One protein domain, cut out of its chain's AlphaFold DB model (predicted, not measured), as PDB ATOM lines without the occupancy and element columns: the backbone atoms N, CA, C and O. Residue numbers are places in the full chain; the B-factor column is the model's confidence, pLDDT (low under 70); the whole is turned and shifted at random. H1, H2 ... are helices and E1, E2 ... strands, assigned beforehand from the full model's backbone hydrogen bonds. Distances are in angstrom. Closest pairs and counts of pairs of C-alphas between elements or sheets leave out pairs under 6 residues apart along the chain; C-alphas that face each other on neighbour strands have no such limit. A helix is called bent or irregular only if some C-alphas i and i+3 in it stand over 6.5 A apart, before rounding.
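AT A GLANCE: This is residues 87 to 110 and 134 to 277 of the 339 residues of an uncharacterized protein of Puccinia coronata f. sp. avenae (UniProt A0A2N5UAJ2). A long helix, H5, runs along one side of a core of crossed helices, in which H2 passes through the middle and H1, H3 and H7 pack on it. H6 folds back from the last residues of H5, beginning near H1 and ending near H2, H4 lies far out near the other end of H5, and residues 160 to 170 stick out. The printed part has 168 residues, with eight named helices and one short strand in the order H1, H2, H3, H4, H5, H6, H7, E1, H8; its class is mostly helix. It is compact, with a radius of gyration of the C-alphas of 17.6 A, yet elongated in outline, spanning 59 by 38 by 30 A.

IN THESE COORDINATES: H5, residues 217 to 243, is 38.8 A long, from C-alpha 217 at (153.917, 210.253, 203.555) to C-alpha 243 at (128.619, 202.488, 231.932). H6 is residues 245 to 254 and H7 residues 257 to 270, 19.8 A long. H1, residues 89 to 110, measures 32.1 A and begins at C-alpha 89 at (126.774, 197.546, 214.418). H2, residues 138 to 159, measures 32.2 A. H3, residues 167 to 190, measures 31.2 A; it is irregular, with C-alphas 185 and 188 7.8 A apart, and has a kink of 70 degrees near residue 184. H4 is residues 207 to 211, E1 271 to 273 and H8 274 to 277, ending at C-alpha 277 at (124.148, 193.306, 201.195).

HOW THE PARTS SIT: H5 and H6 form a helical hairpin; their closest C-alphas, of Gln 241 and His 248, are 5.0 A apart. H5 touches H7 with residues 229 to 233 alone, closest at the C-alphas of Thr 230 and Cys 257, 6.5 A. H7 touches H2 at a steep tilt of 62 degrees, opposite ways, the C-alphas of Ser 143 and Ala 263 being closest at 4.8 A. H2 touches H3 at a steep tilt of 60 degrees, closest at the C-alphas of Thr 149 and Phe 183, 5.2 A. H1 and H3 touch at a shallow tilt of 11 degrees, opposite ways, closest at the C-alphas of Arg 95 and Leu 182, 6.0 A. H4 and H5 are close but not clearly touching, with the C-alphas of Leu 210 and Leu 219 6.8 A apart. H8 is apart from H7, and E1 pairs with no named strand. Every O i to N i+4 pair is within hydrogen-bond range in H4, H5, H6 and H7, against 14 of 18 in H1, 17 of 18 in H2 and 13 of 20 in H3; H8 is too short for such a pair.

THE WHOLE: The C-alphas farthest apart, of Glu 109 and Pro 215, are 60.0 A apart. Residues 111 to 133 are not printed, and C-alphas 110 and 134 are 29.4 A apart across this cut. The link from H3 to H4, residues 191 to 206, is long. Mean pLDDT of the printed part is 86.0, under 70 at residues 106 to 110, 157 to 171 and 274 to 277.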
ATOM      1  N   ILE A  87     128.544 190.090 211.586       92.00
ATOM      2  CA  ILE A  87     128.918 191.046 212.632       92.00
ATOM      3  C   ILE A  87     128.637 192.455 212.105       92.00
ATOM      4  O   ILE A  87     129.349 192.983 211.243       92.00
ATOM      5  N   SER A  88     127.559 193.042 212.610       90.69
ATOM      6  CA  SER A  88     127.091 194.385 212.276       90.69
ATOM      7  C   SER A  88     127.046 195.271 213.516       90.69
ATOM      8  O   SER A  88     126.960 194.766 214.635       90.69
ATOM      9  N   ARG A  89     127.008 196.596 213.321       90.12
ATOM     10  CA  ARG A  89     126.774 197.546 214.418       90.12
ATOM     11  C   ARG A  89     125.575 197.138 215.272       90.12
ATOM     12  O   ARG A  89     125.699 197.092 216.488       90.12
ATOM     13  N   GLN A  90     124.444 196.831 214.637       89.38
ATOM     14  CA  GLN A  90     123.198 196.519 215.334       89.38
ATOM     15  C   GLN A  90     123.363 195.304 216.252       89.38
ATOM     16  O   GLN A  90     123.169 195.406 217.459       89.38
ATOM     17  N   THR A  91     123.826 194.184 215.692       90.62
ATOM     18  CA  THR A  91     124.059 192.950 216.454       90.62
ATOM     19  C   THR A  91     125.102 193.148 217.554       90.62
ATOM     20  O   THR A  91     124.972 192.592 218.640       90.62
ATOM     21  N   SER A  92     126.135 193.958 217.305       93.81
ATOM     22  CA  SER A  92     127.158 194.262 218.305       93.81
ATOM     23  C   SER A  92     126.601 195.103 219.455       93.81
ATOM     24  O   SER A  92     126.833 194.759 220.612       93.81
ATOM     25  N   LEU A  93     125.830 196.157 219.163       92.81
ATOM     26  CA  LEU A  93     125.187 196.995 220.179       92.81
ATOM     27  C   LEU A  93     124.213 196.193 221.036       92.81
ATOM     28  O   LEU A  93     124.248 196.325 222.256       92.81
ATOM     29  N   GLU A  94     123.381 195.350 220.423       92.56
ATOM     30  CA  GLU A  94     122.425 194.500 221.138       92.56
ATOM     31  C   GLU A  94     123.133 193.603 222.158       92.56
ATOM     32  O   GLU A  94     122.762 193.585 223.332       92.56
ATOM     33  N   ARG A  95     124.201 192.910 221.742       94.75
ATOM     34  CA  ARG A  95     124.954 191.993 222.612       94.75
ATOM     35  C   ARG A  95     125.734 192.726 223.701       94.75
ATOM     36  O   ARG A  95     125.704 192.301 224.852       94.75
ATOM     37  N   ILE A  96     126.390 193.840 223.372       95.19
ATOM     38  CA  ILE A  96     127.144 194.633 224.356       95.19
ATOM     39  C   ILE A  96     126.188 195.285 225.365       95.19
ATOM     40  O   ILE A  96     126.461 195.280 226.562       95.19
ATOM     41  N   THR A  97     125.043 195.795 224.917       92.94
ATOM     42  CA  THR A  97     124.039 196.391 225.813       92.94
ATOM     43  C   THR A  97     123.412 195.329 226.714       92.94
ATOM     44  O   THR A  97     123.240 195.572 227.906       92.94
ATOM     45  N   ALA A  98     123.131 194.132 226.188       93.62
ATOM     46  CA  ALA A  98     122.669 193.004 226.996       93.62
ATOM     47  C   ALA A  98     123.698 192.598 228.065       93.62
ATOM     48  O   ALA A  98     123.318 192.357 229.212       93.62
ATOM     49  N   LEU A  99     124.991 192.581 227.716       94.12
ATOM     50  CA  LEU A  99     126.080 192.347 228.668       94.12
ATOM     51  C   LEU A  99     126.079 193.409 229.774       94.12
ATOM     52  O   LEU A  99     126.099 193.064 230.951       94.12
ATOM     53  N   ILE A 100     126.032 194.694 229.408       92.31
ATOM     54  CA  ILE A 100     126.039 195.806 230.369       92.31
ATOM     55  C   ILE A 100     124.857 195.698 231.332       92.31
ATOM     56  O   ILE A 100     125.075 195.750 232.541       92.31
ATOM     57  N   ARG A 101     123.641 195.483 230.815       90.75
ATOM     58  CA  ARG A 101     122.431 195.334 231.637       90.75
ATOM     59  C   ARG A 101     122.560 194.186 232.632       90.75
ATOM     60  O   ARG A 101     122.415 194.400 233.826       90.75
ATOM     61  N   ARG A 102     122.962 192.996 232.177       91.31
ATOM     62  CA  ARG A 102     123.101 191.825 233.061       91.31
ATOM     63  C   ARG A 102     124.205 191.986 234.109       91.31
ATOM     64  O   ARG A 102     124.054 191.508 235.229       91.31
ATOM     65  N   LEU A 103     125.290 192.694 233.784       88.94
ATOM     66  CA  LEU A 103     126.331 193.042 234.759       88.94
ATOM     67  C   LEU A 103     125.854 194.073 235.796       88.94
ATOM     68  O   LEU A 103     126.376 194.096 236.911       88.94
ATOM     69  N   GLN A 104     124.903 194.936 235.438       85.19
ATOM     70  CA  GLN A 104     124.285 195.886 236.363       85.19
ATOM     71  C   GLN A 104     123.239 195.194 237.250       85.19
ATOM     72  O   GLN A 104     123.249 195.413 238.459       85.19
ATOM     73  N   ASP A 105     122.414 194.308 236.690       80.19
ATOM     74  CA  ASP A 105     121.372 193.577 237.424       80.19
ATOM     75  C   ASP A 105     121.969 192.640 238.489       80.19
ATOM     76  O   ASP A 105     121.532 192.646 239.640       80.19
ATOM     77  N   GLY A 106     123.056 191.923 238.169       65.50
ATOM     78  CA  GLY A 106     123.765 191.070 239.138       65.50
ATOM     79  C   GLY A 106     124.382 191.832 240.325       65.50
ATOM     80  O   GLY A 106     124.688 191.249 241.367       65.50
ATOM     81  N   ARG A 107     124.537 193.160 240.210       58.62
ATOM     82  CA  ARG A 107     124.966 194.028 241.316       58.62
ATOM     83  C   ARG A 107     123.836 194.285 242.314       58.62
ATOM     84  O   ARG A 107     124.124 194.432 243.500       58.62
ATOM     85  N   VAL A 108     122.587 194.348 241.845       50.56
ATOM     86  CA  VAL A 108     121.413 194.634 242.684       50.56
ATOM     87  C   VAL A 108     121.159 193.473 243.645       50.56
ATOM     88  O   VAL A 108     120.980 193.701 244.837       50.56
ATOM     89  N   GLU A 109     121.277 192.229 243.176       46.59
ATOM     90  CA  GLU A 109     121.075 191.043 244.023       46.59
ATOM     91  C   GLU A 109     122.157 190.879 245.107       46.59
ATOM     92  O   GLU A 109     121.885 190.371 246.193       46.59
ATOM     93  N   SER A 110     123.379 191.363 244.861       47.00
ATOM     94  CA  SER A 110     124.499 191.245 245.810       47.00
ATOM     95  C   SER A 110     124.499 192.310 246.918       47.00
ATOM     96  O   SER A 110     125.237 192.178 247.895       47.00
ATOM     97  N   THR A 134     126.098 204.378 221.054       80.25
ATOM     98  CA  THR A 134     125.512 204.953 219.833       80.25
ATOM     99  C   THR A 134     126.325 206.123 219.286       80.25
ATOM    100  O   THR A 134     126.336 206.311 218.070       80.25
ATOM    101  N   GLN A 135     127.056 206.843 220.143       85.88
ATOM    102  CA  GLN A 135     127.911 207.970 219.754       85.88
ATOM    103  C   GLN A 135     129.231 207.508 219.126       85.88
ATOM    104  O   GLN A 135     129.869 208.247 218.375       85.88
ATOM    105  N   PHE A 136     129.646 206.271 219.407       88.38
ATOM    106  CA  PHE A 136     130.853 205.706 218.826       88.38
ATOM    107  C   PHE A 136     130.642 205.298 217.371       88.38
ATOM    108  O   PHE A 136     129.598 204.755 216.992       88.38
ATOM    109  N   LEU A 137     131.703 205.466 216.580       90.25
ATOM    110  CA  LEU A 137     131.781 204.978 215.207       90.25
ATOM    111  C   LEU A 137     131.463 203.479 215.132       90.25
ATOM    112  O   LEU A 137     131.793 202.707 216.035       90.25
ATOM    113  N   ASP A 138     130.889 203.048 214.011       90.19
ATOM    114  CA  ASP A 138     130.592 201.637 213.712       90.19
ATOM    115  C   ASP A 138     131.804 200.746 213.908       90.19
ATOM    116  O   ASP A 138     131.716 199.705 214.558       90.19
ATOM    117  N   ARG A 139     132.954 201.210 213.415       93.19
ATOM    118  CA  ARG A 139     134.226 200.527 213.610       93.19
ATOM    119  C   ARG A 139     134.502 200.292 215.090       93.19
ATOM    120  O   ARG A 139     134.811 199.173 215.457       93.19
ATOM    121  N   THR A 140     134.372 201.311 215.931       94.50
ATOM    122  CA  THR A 140     134.711 201.223 217.356       94.50
ATOM    123  C   THR A 140     133.805 200.241 218.098       94.50
ATOM    124  O   THR A 140     134.299 199.437 218.886       94.50
ATOM    125  N   VAL A 141     132.504 200.241 217.797       94.44
ATOM    126  CA  VAL A 141     131.548 199.295 218.392       94.44
ATOM    127  C   VAL A 141     131.840 197.857 217.958       94.44
ATOM    128  O   VAL A 141     131.864 196.950 218.789       94.44
ATOM    129  N   ILE A 142     132.104 197.641 216.668       95.44
ATOM    130  CA  ILE A 142     132.441 196.313 216.145       95.44
ATOM    131  C   ILE A 142     133.806 195.852 216.683       95.44
ATOM    132  O   ILE A 142     133.956 194.686 217.040       95.44
ATOM    133  N   SER A 143     134.784 196.751 216.820       96.94
ATOM    134  CA  SER A 143     136.078 196.443 217.441       96.94
ATOM    135  C   SER A 143     135.907 195.988 218.890       96.94
ATOM    136  O   SER A 143     136.499 194.986 219.283       96.94
ATOM    137  N   LEU A 144     135.061 196.662 219.679       97.00
ATOM    138  CA  LEU A 144     134.747 196.227 221.044       97.00
ATOM    139  C   LEU A 144     134.079 194.844 221.055       97.00
ATOM    140  O   LEU A 144     134.440 193.996 221.867       97.00
ATOM    141  N   TYR A 145     133.154 194.583 220.129       97.31
ATOM    142  CA  TYR A 145     132.530 193.266 219.990       97.31
ATOM    143  C   TYR A 145     133.563 192.160 219.717       97.31
ATOM    144  O   TYR A 145     133.540 191.111 220.365       97.31
ATOM    145  N   LEU A 146     134.501 192.402 218.797       97.38
ATOM    146  CA  LEU A 146     135.579 191.460 218.488       97.38
ATOM    147  C   LEU A 146     136.502 191.234 219.691       97.38
ATOM    148  O   LEU A 146     136.838 190.086 219.976       97.38
ATOM    149  N   LEU A 147     136.852 192.292 220.432       96.81
ATOM    150  CA  LEU A 147     137.641 192.183 221.662       96.81
ATOM    151  C   LEU A 147     136.952 191.306 222.707       96.81
ATOM    152  O   LEU A 147     137.574 190.398 223.253       96.81
ATOM    153  N   LEU A 148     135.663 191.538 222.963       96.94
ATOM    154  CA  LEU A 148     134.893 190.749 223.929       96.94
ATOM    155  C   LEU A 148     134.781 189.284 223.497       96.94
ATOM    156  O   LEU A 148     134.972 188.390 224.317       96.94
ATOM    157  N   THR A 149     134.587 189.038 222.200       96.38
ATOM    158  CA  THR A 149     134.590 187.681 221.635       96.38
ATOM    159  C   THR A 149     135.951 186.999 221.812       96.38
ATOM    160  O   THR A 149     136.030 185.825 222.161       96.38
ATOM    161  N   GLN A 150     137.054 187.729 221.628       94.56
ATOM    162  CA  GLN A 150     138.406 187.201 221.821       94.56
ATOM    163  C   GLN A 150     138.742 186.963 223.303       94.56
ATOM    164  O   GLN A 150     139.494 186.044 223.631       94.56
ATOM    165  N   ILE A 151     138.200 187.772 224.217       94.00
ATOM    166  CA  ILE A 151     138.291 187.530 225.663       94.00
ATOM    167  C   ILE A 151     137.535 186.242 226.020       94.00
ATOM    168  O   ILE A 151     138.129 185.373 226.655       94.00
ATOM    169  N   ALA A 152     136.296 186.082 225.543       93.62
ATOM    170  CA  ALA A 152     135.479 184.881 225.754       93.62
ATOM    171  C   ALA A 152     136.151 183.604 225.210       93.62
ATOM    172  O   ALA A 152     136.198 182.564 225.866       93.62
ATOM    173  N   LEU A 153     136.761 183.689 224.024       91.00
ATOM    174  CA  LEU A 153     137.524 182.584 223.441       91.00
ATOM    175  C   LEU A 153     138.717 182.159 224.302       91.00
ATOM    176  O   LEU A 153     139.014 180.967 224.403       91.00
ATOM    177  N   ARG A 154     139.431 183.124 224.896       88.94
ATOM    178  CA  ARG A 154     140.609 182.844 225.727       88.94
ATOM    179  C   ARG A 154     140.226 182.259 227.081       88.94
ATOM    180  O   ARG A 154     140.935 181.370 227.544       88.94
ATOM    181  N   SER A 155     139.122 182.696 227.692       81.75
ATOM    182  CA  SER A 155     138.661 182.142 228.974       81.75
ATOM    183  C   SER A 155     138.289 180.661 228.861       81.75
ATOM    184  O   SER A 155     138.714 179.870 229.700       81.75
ATOM    185  N   HIS A 156     137.650 180.252 227.759       71.12
ATOM    186  CA  HIS A 156     137.372 178.837 227.463       71.12
ATOM    187  C   HIS A 156     138.612 177.944 227.435       71.12
ATOM    188  O   HIS A 156     138.568 176.789 227.855       71.12
ATOM    189  N   SER A 157     139.734 178.466 226.938       66.00
ATOM    190  CA  SER A 157     140.983 177.703 226.868       66.00
ATOM    191  C   SER A 157     141.653 177.532 228.234       66.00
ATOM    192  O   SER A 157     142.456 176.614 228.392       66.00
ATOM    193  N   VAL A 158     141.371 178.415 229.198       60.22
ATOM    194  CA  VAL A 158     141.997 178.418 230.531       60.22
ATOM    195  C   VAL A 158     141.213 177.546 231.514       60.22
ATOM    196  O   VAL A 158     141.818 176.805 232.288       60.22
ATOM    197  N   GLU A 159     139.879 177.561 231.455       56.59
ATOM    198  CA  GLU A 159     139.022 176.752 232.338       56.59
ATOM    199  C   GLU A 159     139.176 175.241 232.116       56.59
ATOM    200  O   GLU A 159     139.064 174.459 233.057       56.59
ATOM    201  N   GLN A 160     139.551 174.813 230.907       54.44
ATOM    202  CA  GLN A 160     139.857 173.406 230.619       54.44
ATOM    203  C   GLN A 160     141.138 172.896 231.317       54.44
ATOM    204  O   GLN A 160     141.395 171.692 231.302       54.44
ATOM    205  N   GLY A 161     141.935 173.779 231.936       47.91
ATOM    206  CA  GLY A 161     143.213 173.440 232.573       47.91
ATOM    207  C   GLY A 161     143.296 173.632 234.093       47.91
ATOM    208  O   GLY A 161     144.271 173.171 234.686       47.91
ATOM    209  N   ALA A 162     142.329 174.286 234.748       50.69
ATOM    210  CA  ALA A 162     142.460 174.705 236.149       50.69
ATOM    211  C   ALA A 162     141.374 174.106 237.064       50.69
ATOM    212  O   ALA A 162     140.263 174.615 237.178       50.69
ATOM    213  N   THR A 163     141.723 173.037 237.784       48.19
ATOM    214  CA  THR A 163     140.938 172.473 238.891       48.19
ATOM    215  C   THR A 163     141.329 173.130 240.221       48.19
ATOM    216  O   THR A 163     142.225 172.665 240.920       48.19
ATOM    217  N   GLY A 164     140.650 174.210 240.612       48.44
ATOM    218  CA  GLY A 164     140.821 174.800 241.946       48.44
ATOM    219  C   GLY A 164     139.830 175.927 242.232       48.44
ATOM    220  O   GLY A 164     139.902 176.975 241.603       48.44
ATOM    221  N   ARG A 165     138.898 175.708 243.171       47.06
ATOM    222  CA  ARG A 165     137.829 176.656 243.544       47.06
ATOM    223  C   ARG A 165     138.269 177.625 244.650       47.06
ATOM    224  O   ARG A 165     138.790 177.184 245.672       47.06
ATOM    225  N   SER A 166     137.972 178.913 244.478       48.38
ATOM    226  CA  SER A 166     137.923 179.948 245.528       48.38
ATOM    227  C   SER A 166     136.669 180.816 245.307       48.38
ATOM    228  O   SER A 166     136.187 180.885 244.185       48.38
ATOM    229  N   CYS A 167     136.138 181.493 246.331       44.75
ATOM    230  CA  CYS A 167     134.904 182.289 246.208       44.75
ATOM    231  C   CYS A 167     135.022 183.534 245.297       44.75
ATOM    232  O   CYS A 167     134.014 184.004 244.786       44.75
ATOM    233  N   GLU A 168     136.228 184.061 245.043       51.84
ATOM    234  CA  GLU A 168     136.423 185.084 243.992       51.84
ATOM    235  C   GLU A 168     136.347 184.479 242.581       51.84
ATOM    236  O   GLU A 168     136.076 185.188 241.610       51.84
ATOM    237  N   ALA A 169     136.563 183.164 242.463       59.16
ATOM    238  CA  ALA A 169     136.400 182.450 241.205       59.16
ATOM    239  C   ALA A 169     134.924 182.349 240.797       59.16
ATOM    240  O   ALA A 169     134.656 182.311 239.602       59.16
ATOM    241  N   ASP A 170     133.981 182.370 241.747       60.81
ATOM    242  CA  ASP A 170     132.554 182.188 241.454       60.81
ATOM    243  C   ASP A 170     131.987 183.384 240.661       60.81
ATOM    244  O   ASP A 170     131.494 183.210 239.550       60.81
ATOM    245  N   HIS A 171     132.188 184.626 241.120       64.44
ATOM    246  CA  HIS A 171     131.743 185.812 240.365       64.44
ATOM    247  C   HIS A 171     132.485 186.016 239.041       64.44
ATOM    248  O   HIS A 171     131.933 186.541 238.073       64.44
ATOM    249  N   GLN A 172     133.760 185.630 238.985       70.88
ATOM    250  CA  GLN A 172     134.532 185.706 237.752       70.88
ATOM    251  C   GLN A 172     134.042 184.660 236.733       70.88
ATOM    252  O   GLN A 172     133.979 184.963 235.540       70.88
ATOM    253  N   SER A 173     133.647 183.475 237.210       76.56
ATOM    254  CA  SER A 173     133.012 182.421 236.416       76.56
ATOM    255  C   SER A 173     131.686 182.898 235.821       76.56
ATOM    256  O   SER A 173     131.450 182.681 234.635       76.56
ATOM    257  N   ASP A 174     130.860 183.621 236.582       83.88
ATOM    258  CA  ASP A 174     129.578 184.146 236.086       83.88
ATOM    259  C   ASP A 174     129.764 185.136 234.922       83.88
ATOM    260  O   ASP A 174     129.048 185.086 233.918       83.88
ATOM    261  N   ILE A 175     130.763 186.025 235.013       88.00
ATOM    262  CA  ILE A 175     131.071 186.989 233.944       88.00
ATOM    263  C   ILE A 175     131.555 186.269 232.681       88.00
ATOM    264  O   ILE A 175     131.158 186.645 231.576       88.00
ATOM    265  N   TYR A 176     132.403 185.244 232.814       87.69
ATOM    266  CA  TYR A 176     132.867 184.476 231.656       87.69
ATOM    267  C   TYR A 176     131.760 183.620 231.042       87.69
ATOM    268  O   TYR A 176     131.688 183.535 229.818       87.69
ATOM    269  N   GLN A 177     130.853 183.071 231.851       89.50
ATOM    270  CA  GLN A 177     129.668 182.377 231.355       89.50
ATOM    271  C   GLN A 177     128.754 183.328 230.574       89.50
ATOM    272  O   GLN A 177     128.277 182.984 229.494       89.50
ATOM    273  N   LEU A 178     128.556 184.549 231.075       91.94
ATOM    274  CA  LEU A 178     127.787 185.583 230.385       91.94
ATOM    275  C   LEU A 178     128.445 186.018 229.067       91.94
ATOM    276  O   LEU A 178     127.761 186.219 228.061       91.94
ATOM    277  N   LEU A 179     129.773 186.161 229.058       92.88
ATOM    278  CA  LEU A 179     130.525 186.416 227.832       92.88
ATOM    279  C   LEU A 179     130.357 185.273 226.828       92.88
ATOM    280  O   LEU A 179     130.123 185.521 225.647       92.88
ATOM    281  N   ASP A 180     130.451 184.027 227.275       91.75
ATOM    282  CA  ASP A 180     130.262 182.892 226.386       91.75
ATOM    283  C   ASP A 180     128.853 182.873 225.789       91.75
ATOM    284  O   ASP A 180     128.684 182.791 224.574       91.75
ATOM    285  N   GLU A 181     127.827 183.054 226.615       93.62
ATOM    286  CA  GLU A 181     126.435 183.074 226.168       93.62
ATOM    287  C   GLU A 181     126.191 184.127 225.069       93.62
ATOM    288  O   GLU A 181     125.491 183.874 224.086       93.62
ATOM    289  N   LEU A 182     126.784 185.315 225.212       94.56
ATOM    290  CA  LEU A 182     126.524 186.447 224.323       94.56
ATOM    291  C   LEU A 182     127.430 186.498 223.086       94.56
ATOM    292  O   LEU A 182     127.011 187.053 222.063       94.56
ATOM    293  N   PHE A 183     128.645 185.950 223.157       95.19
ATOM    294  CA  PHE A 183     129.671 186.117 222.121       95.19
ATOM    295  C   PHE A 183     130.140 184.792 221.486       95.19
ATOM    296  O   PHE A 183     130.799 184.825 220.443       95.19
ATOM    297  N   SER A 184     129.735 183.629 222.017       92.38
ATOM    298  CA  SER A 184     130.131 182.314 221.479       92.38
ATOM    299  C   SER A 184     129.709 182.051 220.048       92.38
ATOM    300  O   SER A 184     130.371 181.295 219.333       92.38
ATOM    301  N   PHE A 185     128.637 182.707 219.601       92.31
ATOM    302  CA  PHE A 185     128.109 182.525 218.259       92.31
ATOM    303  C   PHE A 185     129.187 182.731 217.185       92.31
ATOM    304  O   PHE A 185     129.260 181.943 216.248       92.31
ATOM    305  N   HIS A 186     130.073 183.722 217.337       92.81
ATOM    306  CA  HIS A 186     131.117 184.038 216.352       92.81
ATOM    307  C   HIS A 186     132.482 183.405 216.652       92.81
ATOM    308  O   HIS A 186     133.453 183.716 215.961       92.81
ATOM    309  N   HIS A 187     132.586 182.497 217.628       92.25
ATOM    310  CA  HIS A 187     133.853 181.867 218.017       92.25
ATOM    311  C   HIS A 187     134.588 181.215 216.841       92.25
ATOM    312  O   HIS A 187     135.775 181.475 216.642       92.25
ATOM    313  N   GLU A 188     133.891 180.417 216.026       89.31
ATOM    314  CA  GLU A 188     134.531 179.734 214.896       89.31
ATOM    315  C   GLU A 188     135.006 180.707 213.820       89.31
ATOM    316  O   GLU A 188     136.039 180.471 213.204       89.31
ATOM    317  N   TYR A 189     134.317 181.832 213.629       89.44
ATOM    318  CA  TYR A 189     134.788 182.874 212.724       89.44
ATOM    319  C   TYR A 189     136.024 183.589 213.278       89.44
ATOM    320  O   TYR A 189     137.028 183.722 212.577       89.44
ATOM    321  N   VAL A 190     135.976 184.026 214.539       92.38
ATOM    322  CA  VAL A 190     137.062 184.798 215.156       92.38
ATOM    323  C   VAL A 190     138.348 183.974 215.261       92.38
ATOM    324  O   VAL A 190     139.427 184.519 215.045       92.38
ATOM    325  N   ARG A 191     138.262 182.651 215.466       89.75
ATOM    326  CA  ARG A 191     139.424 181.738 215.436       89.75
ATOM    327  C   ARG A 191     140.159 181.690 214.094       89.75
ATOM    328  O   ARG A 191     141.312 181.263 214.058       89.75
ATOM    329  N   LEU A 192     139.511 182.069 212.992       88.06
ATOM    330  CA  LEU A 192     140.133 182.083 211.666       88.06
ATOM    331  C   LEU A 192     140.799 183.415 211.318       88.06
ATOM    332  O   LEU A 192     141.482 183.486 210.293       88.06
ATOM    333  N   LEU A 193     140.561 184.465 212.104       90.56
ATOM    334  CA  LEU A 193     141.150 185.772 211.852       90.56
ATOM    335  C   LEU A 193     142.676 185.709 212.027       90.56
ATOM    336  O   LEU A 193     143.158 184.967 212.885       90.56
ATOM    337  N   PRO A 194     143.439 186.470 211.217       89.75
ATOM    338  CA  PRO A 194     144.888 186.542 211.364       89.75
ATOM    339  C   PRO A 194     145.231 187.059 212.756       89.75
ATOM    340  O   PRO A 194     144.525 187.923 213.290       89.75
ATOM    341  N   ARG A 195     146.310 186.542 213.338       88.62
ATOM    342  CA  ARG A 195     146.811 187.065 214.605       88.62
ATOM    343  C   ARG A 195     147.557 188.371 214.366       88.62
ATOM    344  O   ARG A 195     147.828 188.743 213.226       88.62
ATOM    345  N   THR A 196     147.871 189.080 215.442       88.62
ATOM    346  CA  THR A 196     148.597 190.356 215.393       88.62
ATOM    347  C   THR A 196     149.912 190.229 214.625       88.62
ATOM    348  O   THR A 196     150.218 191.079 213.798       88.62
ATOM    349  N   GLU A 197     150.644 189.139 214.850       85.62
ATOM    350  CA  GLU A 197     151.906 188.805 214.188       85.62
ATOM    351  C   GLU A 197     151.778 188.520 212.681       85.62
ATOM    352  O   GLU A 197     152.752 188.663 211.948       85.62
ATOM    353  N   ASP A 198     150.579 188.171 212.204       85.31
ATOM    354  CA  ASP A 198     150.316 187.869 210.792       85.31
ATOM    355  C   ASP A 198     149.848 189.111 210.004       85.31
ATOM    356  O   ASP A 198     149.643 189.049 208.786       85.31
ATOM    357  N   LEU A 199     149.601 190.241 210.680       87.88
ATOM    358  CA  LEU A 199     149.100 191.460 210.049       87.88
ATOM    359  C   LEU A 199     150.238 192.251 209.400       87.88
ATOM    360  O   LEU A 199     151.074 192.847 210.068       87.88
ATOM    361  N   LEU A 200     150.195 192.352 208.073       87.12
ATOM    362  CA  LEU A 200     151.188 193.086 207.279       87.12
ATOM    363  C   LEU A 200     150.925 194.598 207.189       87.12
ATOM    364  O   LEU A 200     151.632 195.304 206.471       87.12
ATOM    365  N   THR A 201     149.903 195.111 207.875       88.56
ATOM    366  CA  THR A 201     149.625 196.551 207.903       88.56
ATOM    367  C   THR A 201     150.773 197.274 208.618       88.56
ATOM    368  O   THR A 201     151.118 196.856 209.723       88.56
ATOM    369  N   PRO A 202     151.295 198.401 208.089       91.56
ATOM    370  CA  PRO A 202     152.409 199.133 208.703       91.56
ATOM    371  C   PRO A 202     152.224 199.535 210.177       91.56
ATOM    372  O   PRO A 202     153.188 199.800 210.882       91.56
ATOM    373  N   LEU A 203     150.989 199.533 210.686       91.56
ATOM    374  CA  LEU A 203     150.691 199.701 212.112       91.56
ATOM    375  C   LEU A 203     151.386 198.673 213.023       91.56
ATOM    376  O   LEU A 203     151.653 198.996 214.180       91.56
ATOM    377  N   PHE A 204     151.667 197.472 212.511       91.75
ATOM    378  CA  PHE A 204     152.257 196.346 213.247       91.75
ATOM    379  C   PHE A 204     153.738 196.127 212.934       91.75
ATOM    380  O   PHE A 204     154.345 195.211 213.480       91.75
ATOM    381  N   TRP A 205     154.313 196.955 212.066       91.38
ATOM    382  CA  TRP A 205     155.723 196.871 211.719       91.38
ATOM    383  C   TRP A 205     156.603 197.320 212.884       91.38
ATOM    384  O   TRP A 205     156.237 198.189 213.685       91.38
ATOM    385  N   THR A 206     157.782 196.720 212.952       90.38
ATOM    386  CA  THR A 206     158.872 197.123 213.837       90.38
ATOM    387  C   THR A 206     159.378 198.520 213.477       90.38
ATOM    388  O   THR A 206     159.196 198.999 212.358       90.38
ATOM    389  N   GLU A 207     160.065 199.178 214.412       89.50
ATOM    390  CA  GLU A 207     160.681 200.491 214.162       89.50
ATOM    391  C   GLU A 207     161.636 200.443 212.962       89.50
ATOM    392  O   GLU A 207     161.553 201.286 212.077       89.50
ATOM    393  N   THR A 208     162.439 199.381 212.844       91.75
ATOM    394  CA  THR A 208     163.361 199.192 211.715       91.75
ATOM    395  C   THR A 208     162.656 199.049 210.368       91.75
ATOM    396  O   THR A 208     163.181 199.473 209.342       91.75
ATOM    397  N   GLU A 209     161.467 198.444 210.343       91.38
ATOM    398  CA  GLU A 209     160.654 198.349 209.127       91.38
ATOM    399  C   GLU A 209     160.007 199.700 208.798       91.38
ATOM    400  O   GLU A 209     159.947 200.087 207.633       91.38
ATOM    401  N   LEU A 210     159.576 200.456 209.810       90.56
ATOM    402  CA  LEU A 210     159.021 201.801 209.643       90.56
ATOM    403  C   LEU A 210     160.063 202.828 209.192       90.56
ATOM    404  O   LEU A 210     159.724 203.710 208.405       90.56
ATOM    405  N   ASP A 211     161.327 202.682 209.589       88.94
ATOM    406  CA  ASP A 211     162.422 203.542 209.123       88.94
ATOM    407  C   ASP A 211     162.575 203.493 207.594       88.94
ATOM    408  O   ASP A 211     162.901 204.499 206.959       88.94
ATOM    409  N   THR A 212     162.250 202.353 206.967       91.56
ATOM    410  CA  THR A 212     162.234 202.232 205.497       91.56
ATOM    411  C   THR A 212     161.174 203.123 204.842       91.56
ATOM    412  O   THR A 212     161.314 203.501 203.676       91.56
ATOM    413  N   LEU A 213     160.138 203.505 205.598       87.62
ATOM    414  CA  LEU A 213     159.085 204.416 205.171       87.62
ATOM    415  C   LEU A 213     159.410 205.894 205.430       87.62
ATOM    416  O   LEU A 213     158.632 206.746 205.005       87.62
ATOM    417  N   GLY A 214     160.548 206.211 206.060       81.44
ATOM    418  CA  GLY A 214     160.979 207.568 206.418       81.44
ATOM    419  C   GLY A 214     160.766 208.657 205.354       81.44
ATOM    420  O   GLY A 214     160.271 209.731 205.694       81.44
ATOM    421  N   PRO A 215     161.082 208.424 204.064       84.25
ATOM    422  CA  PRO A 215     160.890 209.447 203.036       84.25
ATOM    423  C   PRO A 215     159.447 209.545 202.505       84.25
ATOM    424  O   PRO A 215     159.166 210.410 201.676       84.25
ATOM    425  N   PHE A 216     158.528 208.675 202.930       88.25
ATOM    426  CA  PHE A 216     157.173 208.588 202.392       88.25
ATOM    427  C   PHE A 216     156.132 209.172 203.353       88.25
ATOM    428  O   PHE A 216     156.194 209.002 204.567       88.25
ATOM    429  N   SER A 217     155.078 209.769 202.789       89.06
ATOM    430  CA  SER A 217     153.917 210.253 203.555       89.06
ATOM    431  C   SER A 217     153.176 209.144 204.311       89.06
ATOM    432  O   SER A 217     152.409 209.429 205.230       89.06
ATOM    433  N   LEU A 218     153.417 207.881 203.945       90.31
ATOM    434  CA  LEU A 218     152.842 206.723 204.611       90.31
ATOM    435  C   LEU A 218     153.263 206.633 206.081       90.31
ATOM    436  O   LEU A 218     152.414 206.313 206.906       90.31
ATOM    437  N   LEU A 219     154.514 206.962 206.430       91.12
ATOM    438  CA  LEU A 219     154.963 206.933 207.827       91.12
ATOM    439  C   LEU A 219     154.141 207.900 208.692       91.12
ATOM    440  O   LEU A 219     153.622 207.517 209.737       91.12
ATOM    441  N   HIS A 220     153.901 209.115 208.191       91.00
ATOM    442  CA  HIS A 220     153.061 210.089 208.888       91.00
ATOM    443  C   HIS A 220     151.617 209.598 209.068       91.00
ATOM    444  O   HIS A 220     151.033 209.766 210.138       91.00
ATOM    445  N   ALA A 221     151.046 208.956 208.045       92.38
ATOM    446  CA  ALA A 221     149.712 208.369 208.141       92.38
ATOM    447  C   ALA A 221     149.651 207.245 209.190       92.38
ATOM    448  O   ALA A 221     148.663 207.140 209.916       92.38
ATOM    449  N   VAL A 222     150.708 206.434 209.307       93.31
ATOM    450  CA  VAL A 222     150.832 205.398 210.342       93.31
ATOM    451  C   VAL A 222     150.867 206.023 211.734       93.31
ATOM    452  O   VAL A 222     150.086 205.613 212.593       93.31
ATOM    453  N   ASP A 223     151.699 207.039 211.954       92.88
ATOM    454  CA  ASP A 223     151.828 207.706 213.256       92.88
ATOM    455  C   ASP A 223     150.537 208.409 213.682       92.88
ATOM    456  O   ASP A 223     150.088 208.294 214.829       92.88
ATOM    457  N   GLN A 224     149.889 209.095 212.737       95.06
ATOM    458  CA  GLN A 224     148.583 209.701 212.959       95.06
ATOM    459  C   GLN A 224     147.551 208.629 213.325       95.06
ATOM    460  O   GLN A 224     146.793 208.800 214.280       95.06
ATOM    461  N   GLN A 225     147.539 207.506 212.606       95.38
ATOM    462  CA  GLN A 225     146.591 206.427 212.847       95.38
ATOM    463  C   GLN A 225     146.805 205.749 214.208       95.38
ATOM    464  O   GLN A 225     145.816 205.484 214.898       95.38
ATOM    465  N   LYS A 226     148.064 205.527 214.622       95.44
ATOM    466  CA  LYS A 226     148.415 205.035 215.966       95.44
ATOM    467  C   LYS A 226     147.903 205.997 217.037       95.44
ATOM    468  O   LYS A 226     147.176 205.580 217.933       95.44
ATOM    469  N   THR A 227     148.197 207.290 216.894       96.56
ATOM    470  CA  THR A 227     147.767 208.332 217.843       96.56
ATOM    471  C   THR A 227     146.244 208.370 217.987       96.56
ATOM    472  O   THR A 227     145.724 208.357 219.104       96.56
ATOM    473  N   LEU A 228     145.523 208.367 216.862       96.38
ATOM    474  CA  LEU A 228     144.061 208.373 216.841       96.38
ATOM    475  C   LEU A 228     143.486 207.151 217.557       96.38
ATOM    476  O   LEU A 228     142.667 207.301 218.459       96.38
ATOM    477  N   TRP A 229     143.927 205.944 217.202       96.31
ATOM    478  CA  TRP A 229     143.374 204.723 217.790       96.31
ATOM    479  C   TRP A 229     143.762 204.525 219.254       96.31
ATOM    480  O   TRP A 229     142.968 203.972 220.013       96.31
ATOM    481  N   THR A 230     144.926 205.011 219.689       97.62
ATOM    482  CA  THR A 230     145.267 205.051 221.116       97.62
ATOM    483  C   THR A 230     144.324 205.979 221.878       97.62
ATOM    484  O   THR A 230     143.792 205.584 222.916       97.62
ATOM    485  N   GLY A 231     144.066 207.181 221.351       96.94
ATOM    486  CA  GLY A 231     143.110 208.119 221.946       96.94
ATOM    487  C   GLY A 231     141.686 207.562 221.987       96.94
ATOM    488  O   GLY A 231     141.006 207.666 223.008       96.94
ATOM    489  N   GLU A 232     141.248 206.903 220.913       95.44
ATOM    490  CA  GLU A 232     139.947 206.238 220.860       95.44
ATOM    491  C   GLU A 232     139.825 205.098 221.873       95.44
ATOM    492  O   GLU A 232     138.803 205.005 222.549       95.44
ATOM    493  N   TYR A 233     140.852 204.253 222.018       96.88
ATOM    494  CA  TYR A 233     140.845 203.171 223.003       96.88
ATOM    495  C   TYR A 233     140.795 203.706 224.437       96.88
ATOM    496  O   TYR A 233     140.013 203.220 225.252       96.88
ATOM    497  N   ALA A 234     141.579 204.745 224.741       96.44
ATOM    498  CA  ALA A 234     141.547 205.395 226.048       96.44
ATOM    499  C   ALA A 234     140.165 206.000 226.345       96.44
ATOM    500  O   ALA A 234     139.612 205.778 227.421       96.44
ATOM    501  N   SER A 235     139.575 206.700 225.370       94.62
ATOM    502  CA  SER A 235     138.212 207.231 225.475       94.62
ATOM    503  C   SER A 235     137.189 206.114 225.686       94.62
ATOM    504  O   SER A 235     136.336 206.218 226.565       94.62
ATOM    505  N   LEU A 236     137.297 205.009 224.944       94.62
ATOM    506  CA  LEU A 236     136.422 203.850 225.098       94.62
ATOM    507  C   LEU A 236     136.476 203.288 226.522       94.62
ATOM    508  O   LEU A 236     135.427 203.049 227.112       94.62
ATOM    509  N   LEU A 237     137.671 203.110 227.094       94.94
ATOM    510  CA  LEU A 237     137.821 202.616 228.465       94.94
ATOM    511  C   LEU A 237     137.173 203.548 229.497       94.94
ATOM    512  O   LEU A 237     136.485 203.054 230.389       94.94
ATOM    513  N   LEU A 238     137.326 204.867 229.347       93.69
ATOM    514  CA  LEU A 238     136.678 205.845 230.230       93.69
ATOM    515  C   LEU A 238     135.149 205.727 230.174       93.69
ATOM    516  O   LEU A 238     134.504 205.590 231.207       93.69
ATOM    517  N   HIS A 239     134.564 205.663 228.977       91.44
ATOM    518  CA  HIS A 239     133.111 205.502 228.847       91.44
ATOM    519  C   HIS A 239     132.630 204.144 229.380       91.44
ATOM    520  O   HIS A 239     131.563 204.054 229.984       91.44
ATOM    521  N   LEU A 240     133.409 203.072 229.193       91.62
ATOM    522  CA  LEU A 240     133.089 201.771 229.781       91.62
ATOM    523  C   LEU A 240     133.118 201.817 231.310       91.62
ATOM    524  O   LEU A 240     132.316 201.128 231.934       91.62
ATOM    525  N   GLN A 241     134.006 202.609 231.914       92.00
ATOM    526  CA  GLN A 241     134.054 202.787 233.363       92.00
ATOM    527  C   GLN A 241     132.763 203.418 233.891       92.00
ATOM    528  O   GLN A 241     132.246 202.952 234.909       92.00
ATOM    529  N   ASP A 242     132.226 204.408 233.178       88.81
ATOM    530  CA  ASP A 242     130.977 205.084 233.539       88.81
ATOM    531  C   ASP A 242     129.750 204.182 233.332       88.81
ATOM    532  O   ASP A 242     128.847 204.152 234.169       88.81
ATOM    533  N   LEU A 243     129.728 203.395 232.250       87.94
ATOM    534  CA  LEU A 243     128.619 202.488 231.932       87.94
ATOM    535  C   LEU A 243     128.595 201.237 232.821       87.94
ATOM    536  O   LEU A 243     127.545 200.812 233.304       87.94
ATOM    537  N   SER A 244     129.746 200.589 232.993       90.25
ATOM    538  CA  SER A 244     129.881 199.358 233.771       90.25
ATOM    539  C   SER A 244     131.322 199.182 234.265       90.25
ATOM    540  O   SER A 244     132.182 198.679 233.534       90.25
ATOM    541  N   PRO A 245     131.600 199.485 235.549       90.44
ATOM    542  CA  PRO A 245     132.921 199.279 236.138       90.44
ATOM    543  C   PRO A 245     133.419 197.830 236.043       90.44
ATOM    544  O   PRO A 245     134.624 197.592 235.976       90.44
ATOM    545  N   ALA A 246     132.506 196.851 236.037       89.88
ATOM    546  CA  ALA A 246     132.842 195.440 235.856       89.88
ATOM    547  C   ALA A 246     133.342 195.162 234.433       89.88
ATOM    548  O   ALA A 246     134.394 194.542 234.269       89.88
ATOM    549  N   LEU A 247     132.643 195.682 233.417       91.19
ATOM    550  CA  LEU A 247     133.062 195.568 232.022       91.19
ATOM    551  C   LEU A 247     134.388 196.294 231.776       91.19
ATOM    552  O   LEU A 247     135.275 195.740 231.135       91.19
ATOM    553  N   HIS A 248     134.559 197.490 232.342       94.19
ATOM    554  CA  HIS A 248     135.830 198.210 232.285       94.19
ATOM    555  C   HIS A 248     136.979 197.383 232.870       94.19
ATOM    556  O   HIS A 248     137.991 197.201 232.200       94.19
ATOM    557  N   ARG A 249     136.824 196.821 234.081       92.50
ATOM    558  CA  ARG A 249     137.855 195.960 234.690       92.50
ATOM    559  C   ARG A 249     138.167 194.738 233.832       92.50
ATOM    560  O   ARG A 249     139.332 194.374 233.708       92.50
ATOM    561  N   LEU A 250     137.149 194.117 233.242       92.31
ATOM    562  CA  LEU A 250     137.304 192.960 232.364       92.31
ATOM    563  C   LEU A 250     138.127 193.311 231.117       92.31
ATOM    564  O   LEU A 250     139.115 192.639 230.823       92.31
ATOM    565  N   VAL A 251     137.761 194.386 230.413       94.38
ATOM    566  CA  VAL A 251     138.482 194.830 229.213       94.38
ATOM    567  C   VAL A 251     139.891 195.293 229.580       94.38
ATOM    568  O   VAL A 251     140.847 194.797 229.000       94.38
ATOM    569  N   ALA A 252     140.054 196.147 230.592       94.25
ATOM    570  CA  ALA A 252     141.361 196.655 231.011       94.25
ATOM    571  C   ALA A 252     142.322 195.549 231.486       94.25
ATOM    572  O   ALA A 252     143.535 195.678 231.333       94.25
ATOM    573  N   ARG A 253     141.799 194.452 232.053       93.38
ATOM    574  CA  ARG A 253     142.608 193.307 232.497       93.38
ATOM    575  C   ARG A 253     143.033 192.391 231.350       93.38
ATOM    576  O   ARG A 253     144.101 191.790 231.431       93.38
ATOM    577  N   HIS A 254     142.195 192.233 230.326       93.06
ATOM    578  CA  HIS A 254     142.385 191.199 229.303       93.06
ATOM    579  C   HIS A 254     142.664 191.732 227.897       93.06
ATOM    580  O   HIS A 254     143.028 190.940 227.025       93.06
ATOM    581  N   ALA A 255     142.511 193.029 227.655       94.69
ATOM    582  CA  ALA A 255     142.777 193.660 226.373       94.69
ATOM    583  C   ALA A 255     143.780 194.807 226.523       94.69
ATOM    584  O   ALA A 255     143.698 195.659 227.410       94.69
ATOM    585  N   SER A 256     144.732 194.828 225.604       95.38
ATOM    586  CA  SER A 256     145.701 195.896 225.419       95.38
ATOM    587  C   SER A 256     145.252 196.853 224.311       95.38
ATOM    588  O   SER A 256     144.373 196.548 223.503       95.38
ATOM    589  N   CYS A 257     145.910 198.011 224.219       95.50
ATOM    590  CA  CYS A 257     145.714 198.920 223.086       95.50
ATOM    591  C   CYS A 257     146.069 198.239 221.747       95.50
ATOM    592  O   CYS A 257     145.414 198.476 220.735       95.50
ATOM    593  N   GLN A 258     147.037 197.315 221.758       95.00
ATOM    594  CA  GLN A 258     147.411 196.532 220.584       95.00
ATOM    595  C   GLN A 258     146.295 195.574 220.137       95.00
ATOM    596  O   GLN A 258     146.061 195.431 218.938       95.00
ATOM    597  N   ASP A 259     145.554 194.973 221.074       96.06
ATOM    598  CA  ASP A 259     144.382 194.152 220.738       96.06
ATOM    599  C   ASP A 259     143.284 195.011 220.088       96.06
ATOM    600  O   ASP A 259     142.606 194.580 219.153       96.06
ATOM    601  N   TYR A 260     143.128 196.266 220.527       97.12
ATOM    602  CA  TYR A 260     142.212 197.210 219.886       97.12
ATOM    603  C   TYR A 260     142.664 197.591 218.468       97.12
ATOM    604  O   TYR A 260     141.824 197.725 217.570       97.12
ATOM    605  N   PHE A 261     143.973 197.722 218.231       96.94
ATOM    606  CA  PHE A 261     144.521 197.945 216.888       96.94
ATOM    607  C   PHE A 261     144.263 196.740 215.992       96.94
ATOM    608  O   PHE A 261     143.866 196.916 214.838       96.94
ATOM    609  N   TRP A 262     144.442 195.524 216.519       96.50
ATOM    610  CA  TRP A 262     144.096 194.290 215.821       96.50
ATOM    611  C   TRP A 262     142.619 194.304 215.420       96.50
ATOM    612  O   TRP A 262     142.314 194.245 214.230       96.50
ATOM    613  N   ALA A 263     141.709 194.499 216.377       97.00
ATOM    614  CA  ALA A 263     140.271 194.491 216.119       97.00
ATOM    615  C   ALA A 263     139.880 195.553 215.079       97.00
ATOM    616  O   ALA A 263     139.183 195.258 214.108       97.00
ATOM    617  N   SER A 264     140.410 196.768 215.217       95.81
ATOM    618  CA  SER A 264     140.157 197.863 214.277       95.81
ATOM    619  C   SER A 264     140.717 197.581 212.886       95.81
ATOM    620  O   SER A 264     140.052 197.884 211.899       95.81
ATOM    621  N   THR A 265     141.877 196.927 212.788       95.50
ATOM    622  CA  THR A 265     142.457 196.485 211.510       95.50
ATOM    623  C   THR A 265     141.624 195.389 210.859       95.50
ATOM    624  O   THR A 265     141.413 195.420 209.648       95.50
ATOM    625  N   ILE A 266     141.102 194.433 211.634       94.44
ATOM    626  CA  ILE A 266     140.167 193.426 211.120       94.44
ATOM    627  C   ILE A 266     138.940 194.115 210.523       94.44
ATOM    628  O   ILE A 266     138.557 193.804 209.395       94.44
ATOM    629  N   VAL A 267     138.349 195.080 211.232       93.38
ATOM    630  CA  VAL A 267     137.169 195.794 210.732       93.38
ATOM    631  C   VAL A 267     137.493 196.591 209.471       93.38
ATOM    632  O   VAL A 267     136.751 196.496 208.497       93.38
ATOM    633  N   THR A 268     138.594 197.341 209.426       91.12
ATOM    634  CA  THR A 268     138.917 198.174 208.253       91.12
ATOM    635  C   THR A 268     139.334 197.359 207.030       91.12
ATOM    636  O   THR A 268     139.019 197.755 205.913       91.12
ATOM    637  N   SER A 269     139.998 196.215 207.212       89.81
ATOM    638  CA  SER A 269     140.480 195.382 206.098       89.81
ATOM    639  C   SER A 269     139.467 194.348 205.594       89.81
ATOM    640  O   SER A 269     139.595 193.867 204.467       89.81
ATOM    641  N   ARG A 270     138.470 193.971 206.411       87.62
ATOM    642  CA  ARG A 270     137.545 192.856 206.115       87.62
ATOM    643  C   ARG A 270     136.063 193.236 206.161       87.62
ATOM    644  O   ARG A 270     135.218 192.341 206.075       87.62
ATOM    645  N   SER A 271     135.730 194.522 206.306       85.50
ATOM    646  CA  SER A 271     134.341 194.985 206.228       85.50
ATOM    647  C   SER A 271     133.883 195.323 204.811       85.50
ATOM    648  O   SER A 271     134.646 195.772 203.962       85.50
ATOM    649  N   PHE A 272     132.597 195.086 204.578       75.81
ATOM    650  CA  PHE A 272     131.851 195.416 203.380       75.81
ATOM    651  C   PHE A 272     130.887 196.565 203.680       75.81
ATOM    652  O   PHE A 272     130.261 196.575 204.748       75.81
ATOM    653  N   PRO A 273     130.706 197.501 202.735       70.00
ATOM    654  CA  PRO A 273     129.609 198.452 202.795       70.00
ATOM    655  C   PRO A 273     128.268 197.710 202.793       70.00
ATOM    656  O   PRO A 273     128.053 196.794 201.994       70.00
ATOM    657  N   SER A 274     127.334 198.129 203.646       60.41
ATOM    658  CA  SER A 274     125.977 197.568 203.712       60.41
ATOM    659  C   SER A 274     125.209 197.608 202.385       60.41
ATOM    660  O   SER A 274     124.316 196.786 202.185       60.41
ATOM    661  N   THR A 275     125.578 198.504 201.465       58.78
ATOM    662  CA  THR A 275     124.992 198.627 200.121       58.78
ATOM    663  C   THR A 275     125.181 197.378 199.260       58.78
ATOM    664  O   THR A 275     124.361 197.123 198.386       58.78
ATOM    665  N   LEU A 276     126.208 196.565 199.531       58.81
ATOM    666  CA  LEU A 276     126.455 195.298 198.831       58.81
ATOM    667  C   LEU A 276     125.627 194.127 199.377       58.81
ATOM    668  O   LEU A 276     125.612 193.056 198.782       58.81
ATOM    669  N   LEU A 277     124.957 194.320 200.516       55.53
ATOM    670  CA  LEU A 277     124.148 193.306 201.195       55.53
ATOM    671  C   LEU A 277     122.650 193.643 201.164       55.53
ATOM    672  O   LEU A 277     121.860 192.994 201.850       55.53
TER     673      LEU A 277